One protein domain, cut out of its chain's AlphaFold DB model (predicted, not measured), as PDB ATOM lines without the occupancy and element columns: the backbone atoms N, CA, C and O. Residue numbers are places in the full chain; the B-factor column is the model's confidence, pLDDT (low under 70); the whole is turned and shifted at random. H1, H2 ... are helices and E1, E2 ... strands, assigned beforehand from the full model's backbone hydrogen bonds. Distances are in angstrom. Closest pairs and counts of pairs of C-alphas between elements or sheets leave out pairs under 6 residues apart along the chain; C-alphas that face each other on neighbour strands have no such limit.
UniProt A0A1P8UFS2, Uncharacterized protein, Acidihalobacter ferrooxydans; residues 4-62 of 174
ATOM      1  N   GLU A   4     160.724 119.307 132.136       95.69
ATOM      2  CA  GLU A   4     161.803 118.331 132.177       95.69
ATOM      3  C   GLU A   4     161.328 117.022 132.793       95.69
ATOM      4  O   GLU A   4     160.594 117.019 133.779       95.69
ATOM      5  N   ALA A   5     161.754 115.909 132.210       94.56
ATOM      6  CA  ALA A   5     161.508 114.570 132.721       94.56
ATOM      7  C   ALA A   5     162.793 113.753 132.634       94.56
ATOM      8  O   ALA A   5     163.501 113.817 131.627       94.56
ATOM      9  N   THR A   6     163.060 112.946 133.654       94.31
ATOM     10  CA  THR A   6     164.065 111.888 133.557       94.31
ATOM     11  C   THR A   6     163.361 110.612 133.135       94.31
ATOM     12  O   THR A   6     162.408 110.178 133.781       94.31
ATOM     13  N   ILE A   7     163.826 110.007 132.048       92.88
ATOM     14  CA  ILE A   7     163.337 108.713 131.580       92.88
ATOM     15  C   ILE A   7     164.467 107.696 131.623       92.88
ATOM     16  O   ILE A   7     165.623 108.010 131.333       92.88
ATOM     17  N   ARG A   8     164.122 106.454 131.956       91.38
ATOM     18  CA  ARG A   8     165.050 105.332 131.880       91.38
ATOM     19  C   ARG A   8     164.881 104.641 130.539       91.38
ATOM     20  O   ARG A   8     163.811 104.121 130.232       91.38
ATOM     21  N   LEU A   9     165.937 104.644 129.738       87.81
ATOM     22  CA  LEU A   9     165.947 103.959 128.457       87.81
ATOM     23  C   LEU A   9     166.259 102.466 128.646       87.81
ATOM     24  O   LEU A   9     166.973 102.087 129.579       87.81
ATOM     25  N   PRO A  10     165.769 101.596 127.748       82.62
ATOM     26  CA  PRO A  10     166.170 100.196 127.727       82.62
ATOM     27  C   PRO A  10     167.696 100.070 127.589       82.62
ATOM     28  O   PRO A  10     168.300 100.756 126.763       82.62
ATOM     29  N   GLY A  11     168.323  99.150 128.333       77.38
ATOM     30  CA  GLY A  11     169.790  98.974 128.360       77.38
ATOM     31  C   GLY A  11     170.442  98.596 127.014       77.38
ATOM     32  O   GLY A  11     171.666  98.587 126.879       77.38
ATOM     33  N   GLU A  12     169.635  98.297 125.998       75.75
ATOM     34  CA  GLU A  12     170.071  98.000 124.631       75.75
ATOM     35  C   GLU A  12     170.280  99.259 123.768       75.75
ATOM     36  O   GLU A  12     170.896  99.184 122.699       75.75
ATOM     37  N   ALA A  13     169.811 100.430 124.213       78.81
ATOM     38  CA  ALA A  13     169.972 101.687 123.491       78.81
ATOM     39  C   ALA A  13     171.404 102.233 123.634       78.81
ATOM     40  O   ALA A  13     171.685 103.095 124.460       78.81
ATOM     41  N   ARG A  14     172.330 101.723 122.813       77.44
ATOM     42  CA  ARG A  14     173.767 102.057 122.895       77.44
ATOM     43  C   ARG A  14     174.218 103.117 121.898       77.44
ATOM     44  O   ARG A  14     175.216 103.793 122.116       77.44
ATOM     45  N   THR A  15     173.507 103.251 120.785       81.81
ATOM     46  CA  THR A  15     173.823 104.238 119.748       81.81
ATOM     47  C   THR A  15     172.919 105.450 119.859       81.81
ATOM     48  O   THR A  15     171.754 105.352 120.246       81.81
ATOM     49  N   THR A  16     173.407 106.596 119.400       83.31
ATOM     50  CA  THR A  16     172.652 107.851 119.417       83.31
ATOM     51  C   THR A  16     171.312 107.761 118.679       83.31
ATOM     52  O   THR A  16     170.342 108.408 119.061       83.31
ATOM     53  N   ASN A  17     171.232 106.916 117.644       84.69
ATOM     54  CA  ASN A  17     169.999 106.646 116.905       84.69
ATOM     55  C   ASN A  17     169.027 105.736 117.676       84.69
ATOM     56  O   ASN A  17     167.822 105.947 117.608       84.69
ATOM     57  N   GLN A  18     169.529 104.732 118.402       87.12
ATOM     58  CA  GLN A  18     168.687 103.905 119.278       87.12
ATOM     59  C   GLN A  18     168.144 104.727 120.445       87.12
ATOM     60  O   GLN A  18     166.956 104.648 120.727       87.12
ATOM     61  N   ILE A  19     168.987 105.561 121.057       88.75
ATOM     62  CA  ILE A  19     168.591 106.500 122.112       88.75
ATOM     63  C   ILE A  19     167.503 107.437 121.589       88.75
ATOM     64  O   ILE A  19     166.452 107.541 122.202       88.75
ATOM     65  N   HIS A  20     167.707 108.052 120.418       88.94
ATOM     66  CA  HIS A  20     166.704 108.915 119.791       88.94
ATOM     67  C   HIS A  20     165.333 108.234 119.682       88.94
ATOM     68  O   HIS A  20     164.330 108.776 120.136       88.94
ATOM     69  N   LYS A  21     165.301 107.020 119.122       89.50
ATOM     70  CA  LYS A  21     164.070 106.234 118.971       89.50
ATOM     71  C   LYS A  21     163.452 105.837 120.307       89.50
ATOM     72  O   LYS A  21     162.234 105.865 120.440       89.50
ATOM     73  N   ALA A  22     164.282 105.485 121.285       90.44
ATOM     74  CA  ALA A  22     163.825 105.119 122.616       90.44
ATOM     75  C   ALA A  22     163.186 106.313 123.342       90.44
ATOM     76  O   ALA A  22     162.155 106.135 123.978       90.44
ATOM     77  N   VAL A  23     163.728 107.529 123.182       91.12
ATOM     78  CA  VAL A  23     163.112 108.755 123.717       91.12
ATOM     79  C   VAL A  23     161.748 108.999 123.068       91.12
ATOM     80  O   VAL A  23     160.773 109.180 123.784       91.12
ATOM     81  N   TRP A  24     161.640 108.934 121.734       90.75
ATOM     82  CA  TRP A  24     160.341 109.065 121.050       90.75
ATOM     83  C   TRP A  24     159.304 108.060 121.560       90.75
ATOM     84  O   TRP A  24     158.180 108.443 121.878       90.75
ATOM     85  N   ALA A  25     159.698 106.789 121.675       89.81
ATOM     86  CA  ALA A  25     158.828 105.734 122.180       89.81
ATOM     87  C   ALA A  25     158.395 105.992 123.632       89.81
ATOM     88  O   ALA A  25     157.218 105.841 123.947       89.81
ATOM     89  N   ALA A  26     159.319 106.423 124.496       89.00
ATOM     90  CA  ALA A  26     159.038 106.730 125.897       89.00
ATOM     91  C   ALA A  26     158.099 107.934 126.072       89.00
ATOM     92  O   ALA A  26     157.310 107.959 127.010       89.00
ATOM     93  N   LEU A  27     158.156 108.910 125.163       87.25
ATOM     94  CA  LEU A  27     157.245 110.057 125.166       87.25
ATOM     95  C   LEU A  27     155.872 109.741 124.552       87.25
ATOM     96  O   LEU A  27     154.981 110.583 124.601       87.25
ATOM     97  N   GLY A  28     155.691 108.562 123.945       85.38
ATOM     98  CA  GLY A  28     154.447 108.197 123.262       85.38
ATOM     99  C   GLY A  28     154.155 109.039 122.015       85.38
ATOM    100  O   GLY A  28     153.025 109.039 121.529       85.38
ATOM    101  N   VAL A  29     155.153 109.753 121.482       79.69
ATOM    102  CA  VAL A  29     154.986 110.628 120.316       79.69
ATOM    103  C   VAL A  29     155.455 109.889 119.051       79.69
ATOM    104  O   VAL A  29     156.510 109.246 119.067       79.69
ATOM    105  N   PRO A  30     154.717 109.945 117.925       77.50
ATOM    106  CA  PRO A  30     155.159 109.321 116.679       77.50
ATOM    107  C   PRO A  30     156.484 109.915 116.172       77.50
ATOM    108  O   PRO A  30     156.584 111.125 116.023       77.50
ATOM    109  N   GLU A  31     157.455 109.079 115.773       71.31
ATOM    110  CA  GLU A  31     158.793 109.504 115.281       71.31
ATOM    111  C   GLU A  31     158.744 110.459 114.060       71.31
ATOM    112  O   GLU A  31     159.731 111.111 113.726       71.31
ATOM    113  N   LYS A  32     157.596 110.547 113.372       72.25
ATOM    114  CA  LYS A  32     157.366 111.442 112.222       72.25
ATOM    115  C   LYS A  32     156.763 112.801 112.596       72.25
ATOM    116  O   LYS A  32     156.572 113.621 111.698       72.25
ATOM    117  N   ALA A  33     156.417 113.024 113.862       77.62
ATOM    118  CA  ALA A  33     155.930 114.317 114.319       77.62
ATOM    119  C   ALA A  33     157.055 115.365 114.284       77.62
ATOM    120  O   ALA A  33     158.245 115.036 114.233       77.62
ATOM    121  N   GLU A  34     156.678 116.642 114.304       83.06
ATOM    122  CA  GLU A  34     157.655 117.700 114.527       83.06
ATOM    123  C   GLU A  34     158.293 117.502 115.904       83.06
ATOM    124  O   GLU A  34     157.607 117.326 116.906       83.06
ATOM    125  N   ARG A  35     159.625 117.478 115.943       86.06
ATOM    126  CA  ARG A  35     160.355 117.269 117.188       86.06
ATOM    127  C   ARG A  35     160.426 118.569 117.977       86.06
ATOM    128  O   ARG A  35     161.228 119.444 117.642       86.06
ATOM    129  N   ASP A  36     159.685 118.628 119.068       89.81
ATOM    130  CA  ASP A  36     159.591 119.771 119.977       89.81
ATOM    131  C   ASP A  36     160.419 119.598 121.271       89.81
ATOM    132  O   ASP A  36     160.398 120.471 122.142       89.81
ATOM    133  N   PHE A  37     161.185 118.504 121.386       93.75
ATOM    134  CA  PHE A  37     161.992 118.186 122.565       93.75
ATOM    135  C   PHE A  37     163.512 118.114 122.309       93.75
ATOM    136  O   PHE A  37     164.014 117.859 121.203       93.75
ATOM    137  N   LEU A  38     164.257 118.309 123.394       96.50
ATOM    138  CA  LEU A  38     165.693 118.104 123.549       96.50
ATOM    139  C   LEU A  38     165.934 116.992 124.568       96.50
ATOM    140  O   LEU A  38     165.064 116.691 125.380       96.50
ATOM    141  N   TYR A  39     167.117 116.388 124.540       96.12
ATOM    142  CA  TYR A  39     167.507 115.423 125.559       96.12
ATOM    143  C   TYR A  39     169.027 115.360 125.715       96.12
ATOM    144  O   TYR A  39     169.761 115.749 124.803       96.12
ATOM    145  N   ILE A  40     169.493 114.849 126.851       94.19
ATOM    146  CA  ILE A  40     170.889 114.479 127.107       94.19
ATOM    147  C   ILE A  40     170.920 113.195 127.941       94.19
ATOM    148  O   ILE A  40     170.076 112.994 128.813       94.19
ATOM    149  N   ASN A  41     171.887 112.318 127.677       90.75
ATOM    150  CA  ASN A  41     172.128 111.171 128.553       90.75
ATOM    151  C   ASN A  41     172.917 111.631 129.772       90.75
ATOM    152  O   ASN A  41     173.960 112.264 129.609       90.75
ATOM    153  N   ILE A  42     172.427 111.293 130.960       89.25
ATOM    154  CA  ILE A  42     173.035 111.706 132.231       89.25
ATOM    155  C   ILE A  42     173.795 110.568 132.932       89.25
ATOM    156  O   ILE A  42     174.473 110.820 133.918       89.25
ATOM    157  N   GLY A  43     173.767 109.350 132.379       84.56
ATOM    158  CA  GLY A  43     174.464 108.171 132.916       84.56
ATOM    159  C   GLY A  43     173.498 107.016 133.173       84.56
ATOM    160  O   GLY A  43     172.297 107.212 133.091       84.56
ATOM    161  N   ASP A  44     174.001 105.799 133.398       84.00
ATOM    162  CA  ASP A  44     173.233 104.635 133.893       84.00
ATOM    163  C   ASP A  44     171.931 104.265 133.148       84.00
ATOM    164  O   ASP A  44     171.026 103.620 133.683       84.00
ATOM    165  N   GLY A  45     171.853 104.627 131.862       85.00
ATOM    166  CA  GLY A  45     170.655 104.440 131.039       85.00
ATOM    167  C   GLY A  45     169.561 105.482 131.286       85.00
ATOM    168  O   GLY A  45     168.460 105.338 130.764       85.00
ATOM    169  N   GLU A  46     169.849 106.525 132.055       91.25
ATOM    170  CA  GLU A  46     168.978 107.666 132.289       91.25
ATOM    171  C   GLU A  46     169.217 108.782 131.267       91.25
ATOM    172  O   GLU A  46     170.345 109.138 130.891       91.25
ATOM    173  N   THR A  47     168.107 109.361 130.829       93.81
ATOM    174  CA  THR A  47     168.066 110.461 129.877       93.81
ATOM    175  C   THR A  47     167.186 111.561 130.441       93.81
ATOM    176  O   THR A  47     166.006 111.347 130.709       93.81
ATOM    177  N   LEU A  48     167.754 112.757 130.576       95.56
ATOM    178  CA  LEU A  48     166.983 113.962 130.841       95.56
ATOM    179  C   LEU A  48     166.403 114.458 129.518       95.56
ATOM    180  O   LEU A  48     167.130 114.606 128.533       95.56
ATOM    181  N   VAL A  49     165.104 114.719 129.497       96.25
ATOM    182  CA  VAL A  49     164.350 115.199 128.339       96.25
ATOM    183  C   VAL A  49     163.714 116.534 128.690       96.25
ATOM    184  O   VAL A  49     163.165 116.678 129.778       96.25
ATOM    185  N   ARG A  50     163.744 117.491 127.760       96.56
ATOM    186  CA  ARG A  50     163.074 118.790 127.878       96.56
ATOM    187  C   ARG A  50     162.161 119.031 126.684       96.56
ATOM    188  O   ARG A  50     162.628 118.959 125.554       96.56
ATOM    189  N   GLY A  51     160.903 119.387 126.915       94.44
ATOM    190  CA  GLY A  51     159.923 119.665 125.855       94.44
ATOM    191  C   GLY A  51     158.758 120.514 126.359       94.44
ATOM    192  O   GLY A  51     158.650 120.755 127.563       94.44
ATOM    193  N   LYS A  52     157.907 121.013 125.457       90.62
ATOM    194  CA  LYS A  52     156.686 121.741 125.856       90.62
ATOM    195  C   LYS A  52     155.550 120.781 126.178       90.62
ATOM    196  O   LYS A  52     154.840 121.003 127.155       90.62
ATOM    197  N   ASP A  53     155.465 119.698 125.414       88.25
ATOM    198  CA  ASP A  53     154.329 118.781 125.441       88.25
ATOM    199  C   ASP A  53     154.628 117.498 126.240       88.25
ATOM    200  O   ASP A  53     154.062 116.437 125.984       88.25
ATOM    201  N   LEU A  54     155.529 117.572 127.232       88.94
ATOM    202  CA  LEU A  54     155.814 116.428 128.107       88.94
ATOM    203  C   LEU A  54     154.636 116.151 129.066       88.94
ATOM    204  O   LEU A  54     154.078 117.106 129.620       88.94
ATOM    205  N   PRO A  55     154.308 114.872 129.354       84.50
ATOM    206  CA  PRO A  55     153.242 114.509 130.289       84.50
ATOM    207  C   PRO A  55     153.449 115.132 131.672       84.50
ATOM    208  O   PRO A  55     154.505 114.963 132.289       84.50
ATOM    209  N   THR A  56     152.448 115.846 132.189       85.44
ATOM    210  CA  THR A  56     152.566 116.617 133.441       85.44
ATOM    211  C   THR A  56     152.815 115.753 134.673       85.44
ATOM    212  O   THR A  56     153.479 116.200 135.600       85.44
ATOM    213  N   GLU A  57     152.305 114.526 134.669       86.44
ATOM    214  CA  GLU A  57     152.417 113.539 135.751       86.44
ATOM    215  C   GLU A  57     153.828 112.954 135.926       86.44
ATOM    216  O   GLU A  57     154.155 112.419 136.984       86.44
ATOM    217  N   HIS A  58     154.684 113.085 134.909       87.19
ATOM    218  CA  HIS A  58     156.038 112.518 134.880       87.19
ATOM    219  C   HIS A  58     157.118 113.563 134.597       87.19
ATOM    220  O   HIS A  58     158.252 113.224 134.265       87.19
ATOM    221  N   SER A  59     156.773 114.844 134.700       92.31
ATOM    222  CA  SER A  59     157.691 115.934 134.399       92.31
ATOM    223  C   SER A  59     157.518 117.093 135.365       92.31
ATOM    224  O   SER A  59     156.434 117.330 135.898       92.31
ATOM    225  N   LEU A  60     158.586 117.855 135.549       92.75
ATOM    226  CA  LEU A  60     158.612 119.070 136.345       92.75
ATOM    227  C   LEU A  60     158.701 120.286 135.420       92.75
ATOM    228  O   LEU A  60     159.335 120.207 134.368       92.75
ATOM    229  N   PRO A  61     158.069 121.421 135.760       91.38
ATOM    230  CA  PRO A  61     158.302 122.654 135.022       91.38
ATOM    231  C   PRO A  61     159.783 123.043 135.116       91.38
ATOM    232  O   PRO A  61     160.384 122.951 136.188       91.38
ATOM    233  N   VAL A  62     160.362 123.505 134.005       89.25
ATOM    234  CA  VAL A  62     161.709 124.088 134.024       89.25
ATOM    235  C   VAL A  62     161.685 125.301 134.950       89.25
ATOM    236  O   VAL A  62     160.779 126.138 134.869       89.25
TER     237      VAL A  62
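Overview. This is residues 4 to 62 of the 174 residues of an uncharacterized protein of Acidihalobacter ferrooxydans (UniProt A0A1P8UFS2). A three-stranded antiparallel sheet, ordered E1, E3, E2, has one helix, H1, across one face, making two layers. The 59 printed residues hold E1, H1, E2, E3 along the chain, a mixed class with under half of the residues in named elements. It is compact, radius of gyration of the C-alphas 10.8 A, spanning 27 by 25 by 15 A.

Along the chain. Find C-alpha 4 at (161.803, 118.331, 132.177), where E1, residues 4 to 8, begins. E3, residues 46 to 51, runs 16.4 A to C-alpha 51 at (159.923, 119.665, 125.855). E2, residues 38 to 43, runs 16.2 A; H1, residues 16 to 26, 15.1 A.

Arrangement. Look along inner strand E3: N 49 and O 5 of E1 are 2.8 A apart, and N 50 and O 38 of E2 2.8 A, within hydrogen-bond range. E2 and E3 form a hairpin. E1, H1 and E2 form a split strand-helix-strand unit, E3 between its strands, with a right-handed crossover. H1 is on the sheet at a height of 9.6 A, over E3 and only just not over E2, where 2 of its C-alphas fall; it runs across the strands, 67 degrees to E3 on the local plane. The closest C-alphas of E1 and H1, Ile 7 and Ala 26, are 7.4 A apart. In H1 every O i to N i+4 pair is within hydrogen-bond range.

Size, cuts and confidence. The farthest C-alphas, Glu 12 and Pro 61, are 29.2 A apart. The printed part has no cut; the H1 to E2 link, 11 residues, is long. No printed residue is under 70 in pLDDT.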